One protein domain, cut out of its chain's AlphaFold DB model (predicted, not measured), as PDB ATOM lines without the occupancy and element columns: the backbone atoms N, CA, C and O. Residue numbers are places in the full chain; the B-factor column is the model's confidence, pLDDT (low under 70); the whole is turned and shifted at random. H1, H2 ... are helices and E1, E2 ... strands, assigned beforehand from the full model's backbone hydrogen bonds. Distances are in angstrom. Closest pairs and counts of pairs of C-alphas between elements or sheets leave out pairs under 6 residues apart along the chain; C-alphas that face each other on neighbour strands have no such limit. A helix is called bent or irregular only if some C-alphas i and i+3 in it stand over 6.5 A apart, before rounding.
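What this domain is: This is residues 7 to 111 of the 184 residues of the protein "Mannosyl-glycoprotein endo-beta-N-acetylglucosaminidase" of Dendrothele bispora (strain CBS 962.96) (UniProt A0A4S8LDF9). Little regular structure is present: a small sheet, E1 E2 E3, all parallel, has H2 and H3 over one face and short H1 near E1, with long loops, residues 7 to 27 and 57 to 70, reaching out from it. The 105 printed residues hold 41 in named elements, class mixed, in the order H1 E1 H2 E2 H3 E3. The whole is compact, radius of gyration of the C-alphas 13.1 A, spanning 40 by 33 by 21 A.

Where its parts are: E2, residues 71 to 76, runs 16.2 A from C-alpha 71 (39.613, 27.405, 36.932). E1 is residues 36 to 38; E3, 105 to 109, ends at C-alpha 109 (27.602, 31.448, 28.933). H3, 87 to 97, 16.4 A, is only just irregular: C-alphas 88 and 91 are 6.8 A apart. H2 is residues 47 to 56; H1, 28 to 33.

How they stand to each other: Within hydrogen-bond range are N 72 and O 37 between E2 and E1, 2.8 A, and N 75 and O 107 between E2 and E3, 2.9 A. E1, H2, E2 and E2, H3, E3 are right-handed strand-helix-strand units, a helix between parallel neighbour strands. H3 is on the sheet, height 9.0 A; its closest C-alphas to E2 are Ile 97 and Met 73, 6.5 A. H1 only grazes the sheet. O i to N i+4 pairs are within range throughout H1 and H2, 4 of 7 in H3.

The domain as a whole: The printed part has no cut. The link H2 to E2 is long, 14 residues. Residue 100 is under pLDDT 70.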
ATOM      1  N   TRP A   7      36.456  35.856  39.323       98.12
ATOM      2  CA  TRP A   7      37.018  36.788  38.350       98.12
ATOM      3  C   TRP A   7      36.721  36.348  36.916       98.12
ATOM      4  O   TRP A   7      36.903  35.181  36.567       98.12
ATOM      5  N   TYR A   8      36.316  37.293  36.068       98.19
ATOM      6  CA  TYR A   8      36.218  37.071  34.628       98.19
ATOM      7  C   TYR A   8      37.489  37.547  33.932       98.19
ATOM      8  O   TYR A   8      37.875  38.709  34.074       98.19
ATOM      9  N   ASP A   9      38.108  36.667  33.146       97.94
ATOM     10  CA  ASP A   9      39.240  36.980  32.276       97.94
ATOM     11  C   ASP A   9      38.874  38.104  31.301       97.94
ATOM     12  O   ASP A   9      38.251  37.865  30.276       97.94
ATOM     13  N   SER A  10      39.206  39.342  31.660       97.06
ATOM     14  CA  SER A  10      38.819  40.552  30.935       97.06
ATOM     15  C   SER A  10      39.924  41.594  31.031       97.06
ATOM     16  O   SER A  10      40.603  41.871  30.048       97.06
ATOM     17  N   VAL A  11      40.140  42.151  32.221       97.75
ATOM     18  CA  VAL A  11      41.218  43.102  32.500       97.75
ATOM     19  C   VAL A  11      42.467  42.350  32.968       97.75
ATOM     20  O   VAL A  11      42.373  41.435  33.784       97.75
ATOM     21  N   ILE A  12      43.636  42.732  32.451       98.38
ATOM     22  CA  ILE A  12      44.944  42.207  32.882       98.38
ATOM     23  C   ILE A  12      45.556  43.068  33.993       98.38
ATOM     24  O   ILE A  12      45.089  44.173  34.255       98.38
ATOM     25  N   PHE A  13      46.612  42.586  34.656       97.56
ATOM     26  CA  PHE A  13      47.182  43.251  35.843       97.56
ATOM     27  C   PHE A  13      47.663  44.696  35.606       97.56
ATOM     28  O   PHE A  13      47.826  45.453  36.558       97.56
ATOM     29  N   THR A  14      47.882  45.091  34.349       98.06
ATOM     30  CA  THR A  14      48.222  46.467  33.958       98.06
ATOM     31  C   THR A  14      47.004  47.388  33.826       98.06
ATOM     32  O   THR A  14      47.161  48.567  33.524       98.06
ATOM     33  N   GLY A  15      45.787  46.880  34.038       97.62
ATOM     34  CA  GLY A  15      44.535  47.634  33.948       97.62
ATOM     35  C   GLY A  15      43.921  47.697  32.545       97.62
ATOM     36  O   GLY A  15      42.861  48.294  32.372       97.62
ATOM     37  N   HIS A  16      44.538  47.073  31.538       98.19
ATOM     38  CA  HIS A  16      44.004  47.043  30.175       98.19
ATOM     39  C   HIS A  16      42.977  45.924  29.971       98.19
ATOM     40  O   HIS A  16      43.162  44.812  30.461       98.19
ATOM     41  N   LEU A  17      41.929  46.198  29.187       98.06
ATOM     42  CA  LEU A  17      41.001  45.182  28.688       98.06
ATOM     43  C   LEU A  17      41.710  44.319  27.631       98.06
ATOM     44  O   LEU A  17      41.989  44.793  26.530       98.06
ATOM     45  N   ALA A  18      42.017  43.072  27.977       97.94
ATOM     46  CA  ALA A  18      42.658  42.097  27.105       97.94
ATOM     47  C   ALA A  18      42.336  40.664  27.561       97.94
ATOM     48  O   ALA A  18      42.958  40.143  28.489       97.94
ATOM     49  N   TRP A  19      41.410  40.003  26.866       97.94
ATOM     50  CA  TRP A  19      41.073  38.597  27.104       97.94
ATOM     51  C   TRP A  19      42.259  37.684  26.794       97.94
ATOM     52  O   TRP A  19      42.893  37.804  25.743       97.94
ATOM     53  N   GLN A  20      42.565  36.772  27.712       98.31
ATOM     54  CA  GLN A  20      43.673  35.830  27.567       98.31
ATOM     55  C   GLN A  20      43.223  34.465  27.057       98.31
ATOM     56  O   GLN A  20      44.049  33.693  26.561       98.31
ATOM     57  N   ASP A  21      41.931  34.160  27.207       97.88
ATOM     58  CA  ASP A  21      41.296  32.889  26.867       97.88
ATOM     59  C   ASP A  21      41.898  31.683  27.625       97.88
ATOM     60  O   ASP A  21      41.663  30.524  27.284       97.88
ATOM     61  N   ARG A  22      42.715  31.940  28.652       97.69
ATOM     62  CA  ARG A  22      43.380  30.947  29.506       97.69
ATOM     63  C   ARG A  22      43.904  31.593  30.786       97.69
ATOM     64  O   ARG A  22      44.095  32.808  30.828       97.69
ATOM     65  N   LEU A  23      44.232  30.784  31.792       98.38
ATOM     66  CA  LEU A  23      45.041  31.261  32.918       98.38
ATOM     67  C   LEU A  23      46.489  31.459  32.451       98.38
ATOM     68  O   LEU A  23      47.087  30.559  31.853       98.38
ATOM     69  N   ASN A  24      47.053  32.635  32.711       98.50
ATOM     70  CA  ASN A  24      48.461  32.937  32.476       98.50
ATOM     71  C   ASN A  24      48.949  34.035  33.442       98.50
ATOM     72  O   ASN A  24      48.208  34.495  34.308       98.50
ATOM     73  N   SER A  25      50.195  34.482  33.296       98.31
ATOM     74  CA  SER A  25      50.776  35.496  34.186       98.31
ATOM     75  C   SER A  25      50.066  36.852  34.152       98.31
ATOM     76  O   SER A  25      50.173  37.607  35.115       98.31
ATOM     77  N   LEU A  26      49.333  37.167  33.080       98.62
ATOM     78  CA  LEU A  26      48.669  38.458  32.912       98.62
ATOM     79  C   LEU A  26      47.376  38.576  33.733       98.62
ATOM     80  O   LEU A  26      46.997  39.687  34.105       98.62
ATOM     81  N   ASN A  27      46.718  37.450  34.031       98.44
ATOM     82  CA  ASN A  27      45.497  37.392  34.843       98.44
ATOM     83  C   ASN A  27      45.660  36.610  36.165       98.44
ATOM     84  O   ASN A  27      44.754  36.639  37.000       98.44
ATOM     85  N   LEU A  28      46.827  35.993  36.411       98.31
ATOM     86  CA  LEU A  28      47.139  35.269  37.650       98.31
ATOM     87  C   LEU A  28      46.868  36.075  38.937       98.31
ATOM     88  O   LEU A  28      46.260  35.504  39.843       98.31
ATOM     89  N   PRO A  29      47.247  37.367  39.063       97.88
ATOM     90  CA  PRO A  29      47.011  38.115  40.303       97.88
ATOM     91  C   PRO A  29      45.535  38.175  40.714       97.88
ATOM     92  O   PRO A  29      45.219  38.118  41.904       97.88
ATOM     93  N   PHE A  30      44.626  38.232  39.738       98.25
ATOM     94  CA  PHE A  30      43.192  38.213  40.002       98.25
ATOM     95  C   PHE A  30      42.727  36.831  40.446       98.25
ATOM     96  O   PHE A  30      42.018  36.736  41.441       98.25
ATOM     97  N   PHE A  31      43.196  35.765  39.785       98.12
ATOM     98  CA  PHE A  31      42.880  34.393  40.189       98.12
ATOM     99  C   PHE A  31      43.320  34.096  41.629       98.12
ATOM    100  O   PHE A  31      42.550  33.529  42.401       98.12
ATOM    101  N   LEU A  32      44.527  34.526  42.013       97.50
ATOM    102  CA  LEU A  32      45.043  34.350  43.374       97.50
ATOM    103  C   LEU A  32      44.225  35.117  44.425       97.50
ATOM    104  O   LEU A  32      44.160  34.686  45.573       97.50
ATOM    105  N   SER A  33      43.599  36.227  44.029       96.56
ATOM    106  CA  SER A  33      42.807  37.096  44.911       96.56
ATOM    107  C   SER A  33      41.313  36.738  44.959       96.56
ATOM    108  O   SER A  33      40.611  37.158  45.873       96.56
ATOM    109  N   SER A  34      40.815  35.994  43.970       97.19
ATOM    110  CA  SER A  34      39.435  35.493  43.871       97.19
ATOM    111  C   SER A  34      39.317  34.064  44.400       97.19
ATOM    112  O   SER A  34      40.335  33.398  44.539       97.19
ATOM    113  N   ASP A  35      38.114  33.535  44.622       96.94
ATOM    114  CA  ASP A  35      37.907  32.101  44.867       96.94
ATOM    115  C   ASP A  35      38.148  31.289  43.594       96.94
ATOM    116  O   ASP A  35      38.839  30.272  43.639       96.94
ATOM    117  N   SER A  36      37.685  31.796  42.453       97.56
ATOM    118  CA  SER A  36      37.850  31.160  41.150       97.56
ATOM    119  C   SER A  36      37.983  32.161  40.006       97.56
ATOM    120  O   SER A  36      37.617  33.331  40.118       97.56
ATOM    121  N   ILE A  37      38.493  31.684  38.872       98.06
ATOM    122  CA  ILE A  37      38.548  32.443  37.621       98.06
ATOM    123  C   ILE A  37      37.765  31.703  36.545       98.06
ATOM    124  O   ILE A  37      37.863  30.479  36.452       98.06
ATOM    125  N   PHE A  38      37.042  32.433  35.697       95.62
ATOM    126  CA  PHE A  38      36.579  31.882  34.431       95.62
ATOM    127  C   PHE A  38      37.160  32.611  33.228       95.62
ATOM    128  O   PHE A  38      37.214  33.841  33.182       95.62
ATOM    129  N   THR A  39      37.624  31.827  32.259       97.56
ATOM    130  CA  THR A  39      38.241  32.342  31.041       97.56
ATOM    131  C   THR A  39      37.183  32.873  30.088       97.56
ATOM    132  O   THR A  39      36.031  32.427  30.092       97.56
ATOM    133  N   ASN A  40      37.597  33.757  29.189       97.31
ATOM    134  CA  ASN A  40      36.804  34.039  28.008       97.31
ATOM    135  C   ASN A  40      36.661  32.785  27.116       97.31
ATOM    136  O   ASN A  40      37.354  31.777  27.302       97.31
ATOM    137  N   TYR A  41      35.685  32.813  26.208       94.62
ATOM    138  CA  TYR A  41      35.176  31.640  25.491       94.62
ATOM    139  C   TYR A  41      35.785  31.430  24.095       94.62
ATOM    140  O   TYR A  41      35.476  30.429  23.452       94.62
ATOM    141  N   THR A  42      36.669  32.315  23.618       95.56
ATOM    142  CA  THR A  42      37.297  32.223  22.281       95.56
ATOM    143  C   THR A  42      38.614  31.440  22.267       95.56
ATOM    144  O   THR A  42      39.478  31.633  21.407       95.56
ATOM    145  N   TRP A  43      38.787  30.525  23.221       95.62
ATOM    146  CA  TRP A  43      40.023  29.774  23.401       95.62
ATOM    147  C   TRP A  43      40.309  28.780  22.268       95.62
ATOM    148  O   TRP A  43      39.427  28.154  21.674       95.62
ATOM    149  N   LYS A  44      41.602  28.587  21.986       93.81
ATOM    150  CA  LYS A  44      42.085  27.589  21.017       93.81
ATOM    151  C   LYS A  44      42.116  26.195  21.651       93.81
ATOM    152  O   LYS A  44      42.367  26.101  22.847       93.81
ATOM    153  N   PRO A  45      42.005  25.097  20.878       91.31
ATOM    154  CA  PRO A  45      41.973  23.732  21.425       91.31
ATOM    155  C   PRO A  45      43.130  23.367  22.371       91.31
ATOM    156  O   PRO A  45      42.977  22.512  23.234       91.31
ATOM    157  N   THR A  46      44.289  24.013  22.232       93.19
ATOM    158  CA  THR A  46      45.461  23.789  23.091       93.19
ATOM    159  C   THR A  46      45.397  24.515  24.439       93.19
ATOM    160  O   THR A  46      46.169  24.195  25.338       93.19
ATOM    161  N   TYR A  47      44.507  25.496  24.605       95.56
ATOM    162  CA  TYR A  47      44.503  26.406  25.753       95.56
ATOM    163  C   TYR A  47      44.070  25.757  27.070       95.56
ATOM    164  O   TYR A  47      44.739  26.047  28.057       95.56
ATOM    165  N   PRO A  48      43.082  24.840  27.129       95.00
ATOM    166  CA  PRO A  48      42.814  24.085  28.355       95.00
ATOM    167  C   PRO A  48      44.069  23.373  28.884       95.00
ATOM    168  O   PRO A  48      44.410  23.479  30.059       95.00
ATOM    169  N   ASN A  49      44.836  22.731  27.997       94.56
ATOM    170  CA  ASN A  49      46.082  22.078  28.388       94.56
ATOM    171  C   ASN A  49      47.154  23.082  28.844       94.56
ATOM    172  O   ASN A  49      47.822  22.841  29.845       94.56
ATOM    173  N   LEU A  50      47.301  24.217  28.154       96.56
ATOM    174  CA  LEU A  50      48.235  25.272  28.568       96.56
ATOM    175  C   LEU A  50      47.852  25.895  29.919       96.56
ATOM    176  O   LEU A  50      48.742  26.171  30.714       96.56
ATOM    177  N   THR A  51      46.558  26.077  30.197       97.19
ATOM    178  CA  THR A  51      46.033  26.511  31.502       97.19
ATOM    179  C   THR A  51      46.477  25.549  32.598       97.19
ATOM    180  O   THR A  51      47.060  25.975  33.592       97.19
ATOM    181  N   THR A  52      46.244  24.248  32.406       95.81
ATOM    182  CA  THR A  52      46.610  23.231  33.397       95.81
ATOM    183  C   THR A  52      48.116  23.154  33.598       95.81
ATOM    184  O   THR A  52      48.576  23.152  34.734       95.81
ATOM    185  N   GLN A  53      48.898  23.151  32.517       96.31
ATOM    186  CA  GLN A  53      50.360  23.160  32.602       96.31
ATOM    187  C   GLN A  53      50.878  24.399  33.333       96.31
ATOM    188  O   GLN A  53      51.756  24.279  34.182       96.31
ATOM    189  N   TYR A  54      50.313  25.572  33.040       97.88
ATOM    190  CA  TYR A  54      50.682  26.811  33.709       97.88
ATOM    191  C   TYR A  54      50.371  26.746  35.204       97.88
ATOM    192  O   TYR A  54      51.273  26.962  36.005       97.88
ATOM    193  N   PHE A  55      49.146  26.369  35.584       97.38
ATOM    194  CA  PHE A  55      48.754  26.231  36.987       97.38
ATOM    195  C   PHE A  55      49.654  25.250  37.751       97.38
ATOM    196  O   PHE A  55      50.136  25.574  38.830       97.38
ATOM    197  N   LEU A  56      49.931  24.078  37.170       95.88
ATOM    198  CA  LEU A  56      50.786  23.057  37.783       95.88
ATOM    199  C   LEU A  56      52.267  23.460  37.852       95.88
ATOM    200  O   LEU A  56      53.017  22.856  38.611       95.88
ATOM    201  N   SER A  57      52.693  24.451  37.064       97.44
ATOM    202  CA  SER A  57      54.054  24.997  37.113       97.44
ATOM    203  C   SER A  57      54.248  26.079  38.180       97.44
ATOM    204  O   SER A  57      55.379  26.505  38.403       97.44
ATOM    205  N   LEU A  58      53.167  26.552  38.810       97.62
ATOM    206  CA  LEU A  58      53.242  27.570  39.854       97.62
ATOM    207  C   LEU A  58      53.802  26.985  41.152       97.62
ATOM    208  O   LEU A  58      53.615  25.811  41.466       97.62
ATOM    209  N   GLU A  59      54.450  27.843  41.935       96.06
ATOM    210  CA  GLU A  59      54.917  27.495  43.273       96.06
ATOM    211  C   GLU A  59      53.749  27.050  44.160       96.06
ATOM    212  O   GLU A  59      52.761  27.775  44.313       96.06
ATOM    213  N   SER A  60      53.894  25.900  44.820       93.12
ATOM    214  CA  SER A  60      52.846  25.324  45.675       93.12
ATOM    215  C   SER A  60      52.388  26.264  46.794       93.12
ATOM    216  O   SER A  60      51.254  26.168  47.255       93.12
ATOM    217  N   SER A  61      53.253  27.181  47.241       94.81
ATOM    218  CA  SER A  61      52.918  28.191  48.251       94.81
ATOM    219  C   SER A  61      51.931  29.244  47.738       94.81
ATOM    220  O   SER A  61      51.102  29.716  48.513       94.81
ATOM    221  N   LEU A  62      51.973  29.587  46.445       93.62
ATOM    222  CA  LEU A  62      51.053  30.545  45.819       93.62
ATOM    223  C   LEU A  62      49.659  29.944  45.631       93.62
ATOM    224  O   LEU A  62      48.657  30.646  45.745       93.62
ATOM    225  N   THR A  63      49.587  28.644  45.351       94.31
ATOM    226  CA  THR A  63      48.344  27.937  45.020       94.31
ATOM    227  C   THR A  63      47.885  26.990  46.125       94.31
ATOM    228  O   THR A  63      47.086  26.098  45.859       94.31
ATOM    229  N   ALA A  64      48.349  27.167  47.366       91.94
ATOM    230  CA  ALA A  64      48.068  26.245  48.474       91.94
ATOM    231  C   ALA A  64      46.563  26.010  48.711       91.94
ATOM    232  O   ALA A  64      46.152  24.909  49.069       91.94
ATOM    233  N   ASN A  65      45.744  27.034  48.453       93.31
ATOM    234  CA  ASN A  65      44.284  26.992  48.577       93.31
ATOM    235  C   ASN A  65      43.575  26.988  47.212       93.31
ATOM    236  O   ASN A  65      42.428  27.421  47.116       93.31
ATOM    237  N   LYS A  66      44.272  26.581  46.146       96.38
ATOM    238  CA  LYS A  66      43.759  26.554  44.776       96.38
ATOM    239  C   LYS A  66      43.904  25.172  44.170       96.38
ATOM    240  O   LYS A  66      44.844  24.431  44.440       96.38
ATOM    241  N   THR A  67      42.981  24.856  43.284       95.88
ATOM    242  CA  THR A  67      42.933  23.616  42.526       95.88
ATOM    243  C   THR A  67      42.586  23.915  41.072       95.88
ATOM    244  O   THR A  67      42.067  24.979  40.739       95.88
ATOM    245  N   LEU A  68      42.795  22.935  40.191       95.38
ATOM    246  CA  LEU A  68      42.345  23.029  38.799       95.38
ATOM    247  C   LEU A  68      40.822  23.217  38.676       95.38
ATOM    248  O   LEU A  68      40.359  23.769  37.683       95.38
ATOM    249  N   ARG A  69      40.044  22.822  39.695       95.38
ATOM    250  CA  ARG A  69      38.586  23.005  39.717       95.38
ATOM    251  C   ARG A  69      38.163  24.448  39.976       95.38
ATOM    252  O   ARG A  69      37.019  24.788  39.686       95.38
ATOM    253  N   ASP A  70      39.074  25.289  40.451       97.00
ATOM    254  CA  ASP A  70      38.828  26.720  40.642       97.00
ATOM    255  C   ASP A  70      39.058  27.516  39.346       97.00
ATOM    256  O   ASP A  70      38.897  28.737  39.316       97.00
ATOM    257  N   ILE A  71      39.426  26.829  38.259       97.62
ATOM    258  CA  ILE A  71      39.613  27.405  36.932       97.62
ATOM    259  C   ILE A  71      38.509  26.884  36.016       97.62
ATOM    260  O   ILE A  71      38.436  25.694  35.701       97.62
ATOM    261  N   TYR A  72      37.656  27.797  35.570       97.38
ATOM    262  CA  TYR A  72      36.512  27.514  34.719       97.38
ATOM    263  C   TYR A  72      36.824  27.940  33.286       97.38
ATOM    264  O   TYR A  72      37.023  29.118  33.004       97.38
ATOM    265  N   MET A  73      36.843  27.005  32.344       97.06
ATOM    266  CA  MET A  73      36.954  27.375  30.933       97.06
ATOM    267  C   MET A  73      35.568  27.739  30.389       97.06
ATOM    268  O   MET A  73      34.603  26.989  30.573       97.06
ATOM    269  N   GLY A  74      35.466  28.895  29.734       95.88
ATOM    270  CA  GLY A  74      34.199  29.420  29.221       95.88
ATOM    271  C   GLY A  74      33.714  28.747  27.940       95.88
ATOM    272  O   GLY A  74      34.492  28.509  27.024       95.88
ATOM    273  N   ILE A  75      32.412  28.485  27.845       95.44
ATOM    274  CA  ILE A  75      31.732  28.052  26.619       95.44
ATOM    275  C   ILE A  75      30.606  29.039  26.329       95.44
ATOM    276  O   ILE A  75      29.698  29.168  27.140       95.44
ATOM    277  N   ASP A  76      30.621  29.697  25.169       95.62
ATOM    278  CA  ASP A  76      29.484  30.508  24.713       95.62
ATOM    279  C   ASP A  76      28.526  29.653  23.879       95.62
ATOM    280  O   ASP A  76      28.882  29.193  22.789       95.62
ATOM    281  N   VAL A  77      27.309  29.450  24.394       94.31
ATOM    282  CA  VAL A  77      26.249  28.666  23.736       94.31
ATOM    283  C   VAL A  77      25.731  29.381  22.489       94.31
ATOM    284  O   VAL A  77      25.239  28.729  21.578       94.31
ATOM    285  N   TRP A  78      25.922  30.692  22.357       94.19
ATOM    286  CA  TRP A  78      25.613  31.390  21.106       94.19
ATOM    287  C   TRP A  78      26.631  31.128  19.994       94.19
ATOM    288  O   TRP A  78      26.366  31.431  18.834       94.19
ATOM    289  N   GLY A  79      27.800  30.571  20.322       92.94
ATOM    290  CA  GLY A  79      28.789  30.180  19.324       92.94
ATOM    291  C   GLY A  79      29.609  31.326  18.739       92.94
ATOM    292  O   GLY A  79      30.199  31.158  17.672       92.94
ATOM    293  N   ARG A  80      29.708  32.480  19.417       93.00
ATOM    294  CA  ARG A  80      30.444  33.659  18.922       93.00
ATOM    295  C   ARG A  80      31.953  33.477  19.083       93.00
ATOM    296  O   ARG A  80      32.573  34.013  19.995       93.00
ATOM    297  N   GLY A  81      32.541  32.666  18.208       88.81
ATOM    298  CA  GLY A  81      33.958  32.290  18.274       88.81
ATOM    299  C   GLY A  81      34.265  31.210  19.319       88.81
ATOM    300  O   GLY A  81      35.431  30.903  19.551       88.81
ATOM    301  N   SER A  82      33.231  30.617  19.924       90.81
ATOM    302  CA  SER A  82      33.367  29.508  20.870       90.81
ATOM    303  C   SER A  82      33.850  28.238  20.180       90.81
ATOM    304  O   SER A  82      33.428  27.903  19.064       90.81
ATOM    305  N   HIS A  83      34.691  27.472  20.872       89.12
ATOM    306  CA  HIS A  83      35.040  26.133  20.430       89.12
ATOM    307  C   HIS A  83      33.775  25.265  20.301       89.12
ATOM    308  O   HIS A  83      32.907  25.255  21.168       89.12
ATOM    309  N   GLY A  84      33.645  24.522  19.200       88.38
ATOM    310  CA  GLY A  84      32.433  23.743  18.931       88.38
ATOM    311  C   GLY A  84      31.247  24.558  18.405       88.38
ATOM    312  O   GLY A  84      30.200  23.966  18.190       88.38
ATOM    313  N   ALA A  85      31.413  25.862  18.138       91.44
ATOM    314  CA  ALA A  85      30.414  26.738  17.512       91.44
ATOM    315  C   ALA A  85      29.102  26.941  18.302       91.44
ATOM    316  O   ALA A  85      28.115  27.388  17.726       91.44
ATOM    317  N   GLY A  86      29.090  26.662  19.611       90.81
ATOM    318  CA  GLY A  86      27.915  26.871  20.467       90.81
ATOM    319  C   GLY A  86      26.781  25.880  20.197       90.81
ATOM    320  O   GLY A  86      26.999  24.806  19.639       90.81
ATOM    321  N   SER A  87      25.564  26.214  20.623       90.06
ATOM    322  CA  SER A  87      24.336  25.428  20.473       90.06
ATOM    323  C   SER A  87      24.566  23.961  20.877       90.06
ATOM    324  O   SER A  87      25.292  23.677  21.836       90.06
ATOM    325  N   PHE A  88      24.039  23.011  20.099       86.94
ATOM    326  CA  PHE A  88      24.335  21.581  20.224       86.94
ATOM    327  C   PHE A  88      25.784  21.197  19.927       86.94
ATOM    328  O   PHE A  88      26.137  20.041  20.091       86.94
ATOM    329  N   GLY A  89      26.637  22.105  19.470       89.62
ATOM    330  CA  GLY A  89      28.070  21.880  19.323       89.62
ATOM    331  C   GLY A  89      28.874  22.136  20.606       89.62
ATOM    332  O   GLY A  89      30.018  21.685  20.696       89.62
ATOM    333  N   SER A  90      28.273  22.752  21.633       90.81
ATOM    334  CA  SER A  90      28.905  23.061  22.930       90.81
ATOM    335  C   SER A  90      29.498  21.833  23.639       90.81
ATOM    336  O   SER A  90      30.508  21.947  24.334       90.81
ATOM    337  N   TYR A  91      28.957  20.625  23.417       87.88
ATOM    338  CA  TYR A  91      29.536  19.396  23.985       87.88
ATOM    339  C   TYR A  91      30.969  19.130  23.491       87.88
ATOM    340  O   TYR A  91      31.750  18.492  24.193       87.88
ATOM    341  N   ARG A  92      31.336  19.609  22.292       89.75
ATOM    342  CA  ARG A  92      32.697  19.457  21.750       89.75
ATOM    343  C   ARG A  92      33.694  20.276  22.563       89.75
ATOM    344  O   ARG A  92      34.793  19.804  22.834       89.75
ATOM    345  N   ALA A  93      33.295  21.473  23.000       91.19
ATOM    346  CA  ALA A  93      34.082  22.271  23.933       91.19
ATOM    347  C   ALA A  93      34.211  21.580  25.290       91.19
ATOM    348  O   ALA A  93      35.322  21.451  25.803       91.19
ATOM    349  N   LEU A  94      33.106  21.048  25.821       89.81
ATOM    350  CA  LEU A  94      33.103  20.296  27.076       89.81
ATOM    351  C   LEU A  94      34.084  19.107  27.048       89.81
ATOM    352  O   LEU A  94      34.847  18.915  27.995       89.81
ATOM    353  N   GLN A  95      34.121  18.357  25.940       88.06
ATOM    354  CA  GLN A  95      35.042  17.229  25.742       88.06
ATOM    355  C   GLN A  95      36.525  17.632  25.767       88.06
ATOM    356  O   GLN A  95      37.357  16.822  26.172       88.06
ATOM    357  N   HIS A  96      36.864  18.856  25.354       87.25
ATOM    358  CA  HIS A  96      38.239  19.363  25.391       87.25
ATOM    359  C   HIS A  96      38.619  20.013  26.721       87.25
ATOM    360  O   HIS A  96      39.776  19.919  27.122       87.25
ATOM    361  N   ILE A  97      37.676  20.667  27.402       86.00
ATOM    362  CA  ILE A  97      37.943  21.324  28.687       86.00
ATOM    363  C   ILE A  97      38.154  20.292  29.790       86.00
ATOM    364  O   ILE A  97      39.125  20.370  30.539       86.00
ATOM    365  N   SER A  98      37.238  19.330  29.889       79.88
ATOM    366  CA  SER A  98      37.207  18.373  30.990       79.88
ATOM    367  C   SER A  98      37.202  16.926  30.487       79.88
ATOM    368  O   SER A  98      36.311  16.150  30.854       79.88
ATOM    369  N   PRO A  99      38.192  16.490  29.681       77.69
ATOM    370  CA  PRO A  99      38.476  15.067  29.626       77.69
ATOM    371  C   PRO A  99      38.885  14.605  31.030       77.69
ATOM    372  O   PRO A  99      39.413  15.383  31.830       77.69
ATOM    373  N   SER A 100      38.675  13.322  31.327       67.88
ATOM    374  CA  SER A 100      38.925  12.717  32.645       67.88
ATOM    375  C   SER A 100      40.336  12.977  33.201       67.88
ATOM    376  O   SER A 100      40.565  12.801  34.392       67.88
ATOM    377  N   SER A 101      41.279  13.368  32.341       71.50
ATOM    378  CA  SER A 101      42.685  13.634  32.634       71.50
ATOM    379  C   SER A 101      43.029  15.078  33.037       71.50
ATOM    380  O   SER A 101      44.108  15.276  33.584       71.50
ATOM    381  N   LEU A 102      42.184  16.081  32.753       74.44
ATOM    382  CA  LEU A 102      42.544  17.507  32.899       74.44
ATOM    383  C   LEU A 102      42.068  18.143  34.212       74.44
ATOM    384  O   LEU A 102      42.775  18.978  34.766       74.44
ATOM    385  N   GLY A 103      40.889  17.761  34.716       83.12
ATOM    386  CA  GLY A 103      40.374  18.225  36.015       83.12
ATOM    387  C   GLY A 103      39.958  19.703  36.104       83.12
ATOM    388  O   GLY A 103      39.744  20.182  37.216       83.12
ATOM    389  N   LEU A 104      39.849  20.408  34.970       93.88
ATOM    390  CA  LEU A 104      39.331  21.779  34.891       93.88
ATOM    391  C   LEU A 104      37.808  21.821  35.075       93.88
ATOM    392  O   LEU A 104      37.108  20.853  34.771       93.88
ATOM    393  N   SER A 105      37.299  22.972  35.510       95.50
ATOM    394  CA  SER A 105      35.865  23.257  35.555       95.50
ATOM    395  C   SER A 105      35.389  23.953  34.277       95.50
ATOM    396  O   SER A 105      36.176  24.424  33.453       95.50
ATOM    397  N   VAL A 106      34.071  24.020  34.092       94.31
ATOM    398  CA  VAL A 106      33.421  24.603  32.908       94.31
ATOM    399  C   VAL A 106      32.416  25.647  33.359       94.31
ATOM    400  O   VAL A 106      31.666  25.405  34.304       94.31
ATOM    401  N   VAL A 107      32.361  26.777  32.655       94.62
ATOM    402  CA  VAL A 107      31.241  27.720  32.754       94.62
ATOM    403  C   VAL A 107      30.528  27.813  31.412       94.62
ATOM    404  O   VAL A 107      31.157  27.816  30.353       94.62
ATOM    405  N   ILE A 108      29.202  27.872  31.461       93.31
ATOM    406  CA  ILE A 108      28.337  27.958  30.288       93.31
ATOM    407  C   ILE A 108      27.770  29.373  30.247       93.31
ATOM    408  O   ILE A 108      27.110  29.809  31.187       93.31
ATOM    409  N   PHE A 109      28.060  30.091  29.172       95.00
ATOM    410  CA  PHE A 109      27.602  31.448  28.933       95.00
ATOM    411  C   PHE A 109      26.454  31.454  27.927       95.00
ATOM    412  O   PHE A 109      26.520  30.802  26.882       95.00
ATOM    413  N   GLY A 110      25.409  32.220  28.242       93.69
ATOM    414  CA  GLY A 110      24.247  32.375  27.372       93.69
ATOM    415  C   GLY A 110      23.333  31.152  27.351       93.69
ATOM    416  O   GLY A 110      22.770  30.841  26.308       93.69
ATOM    417  N   GLN A 111      23.163  30.461  28.482       91.62
ATOM    418  CA  GLN A 111      22.301  29.277  28.591       91.62
ATOM    419  C   GLN A 111      20.830  29.549  28.236       91.62
ATOM    420  O   GLN A 111      20.137  28.638  27.804       91.62
TER     421      GLN A 111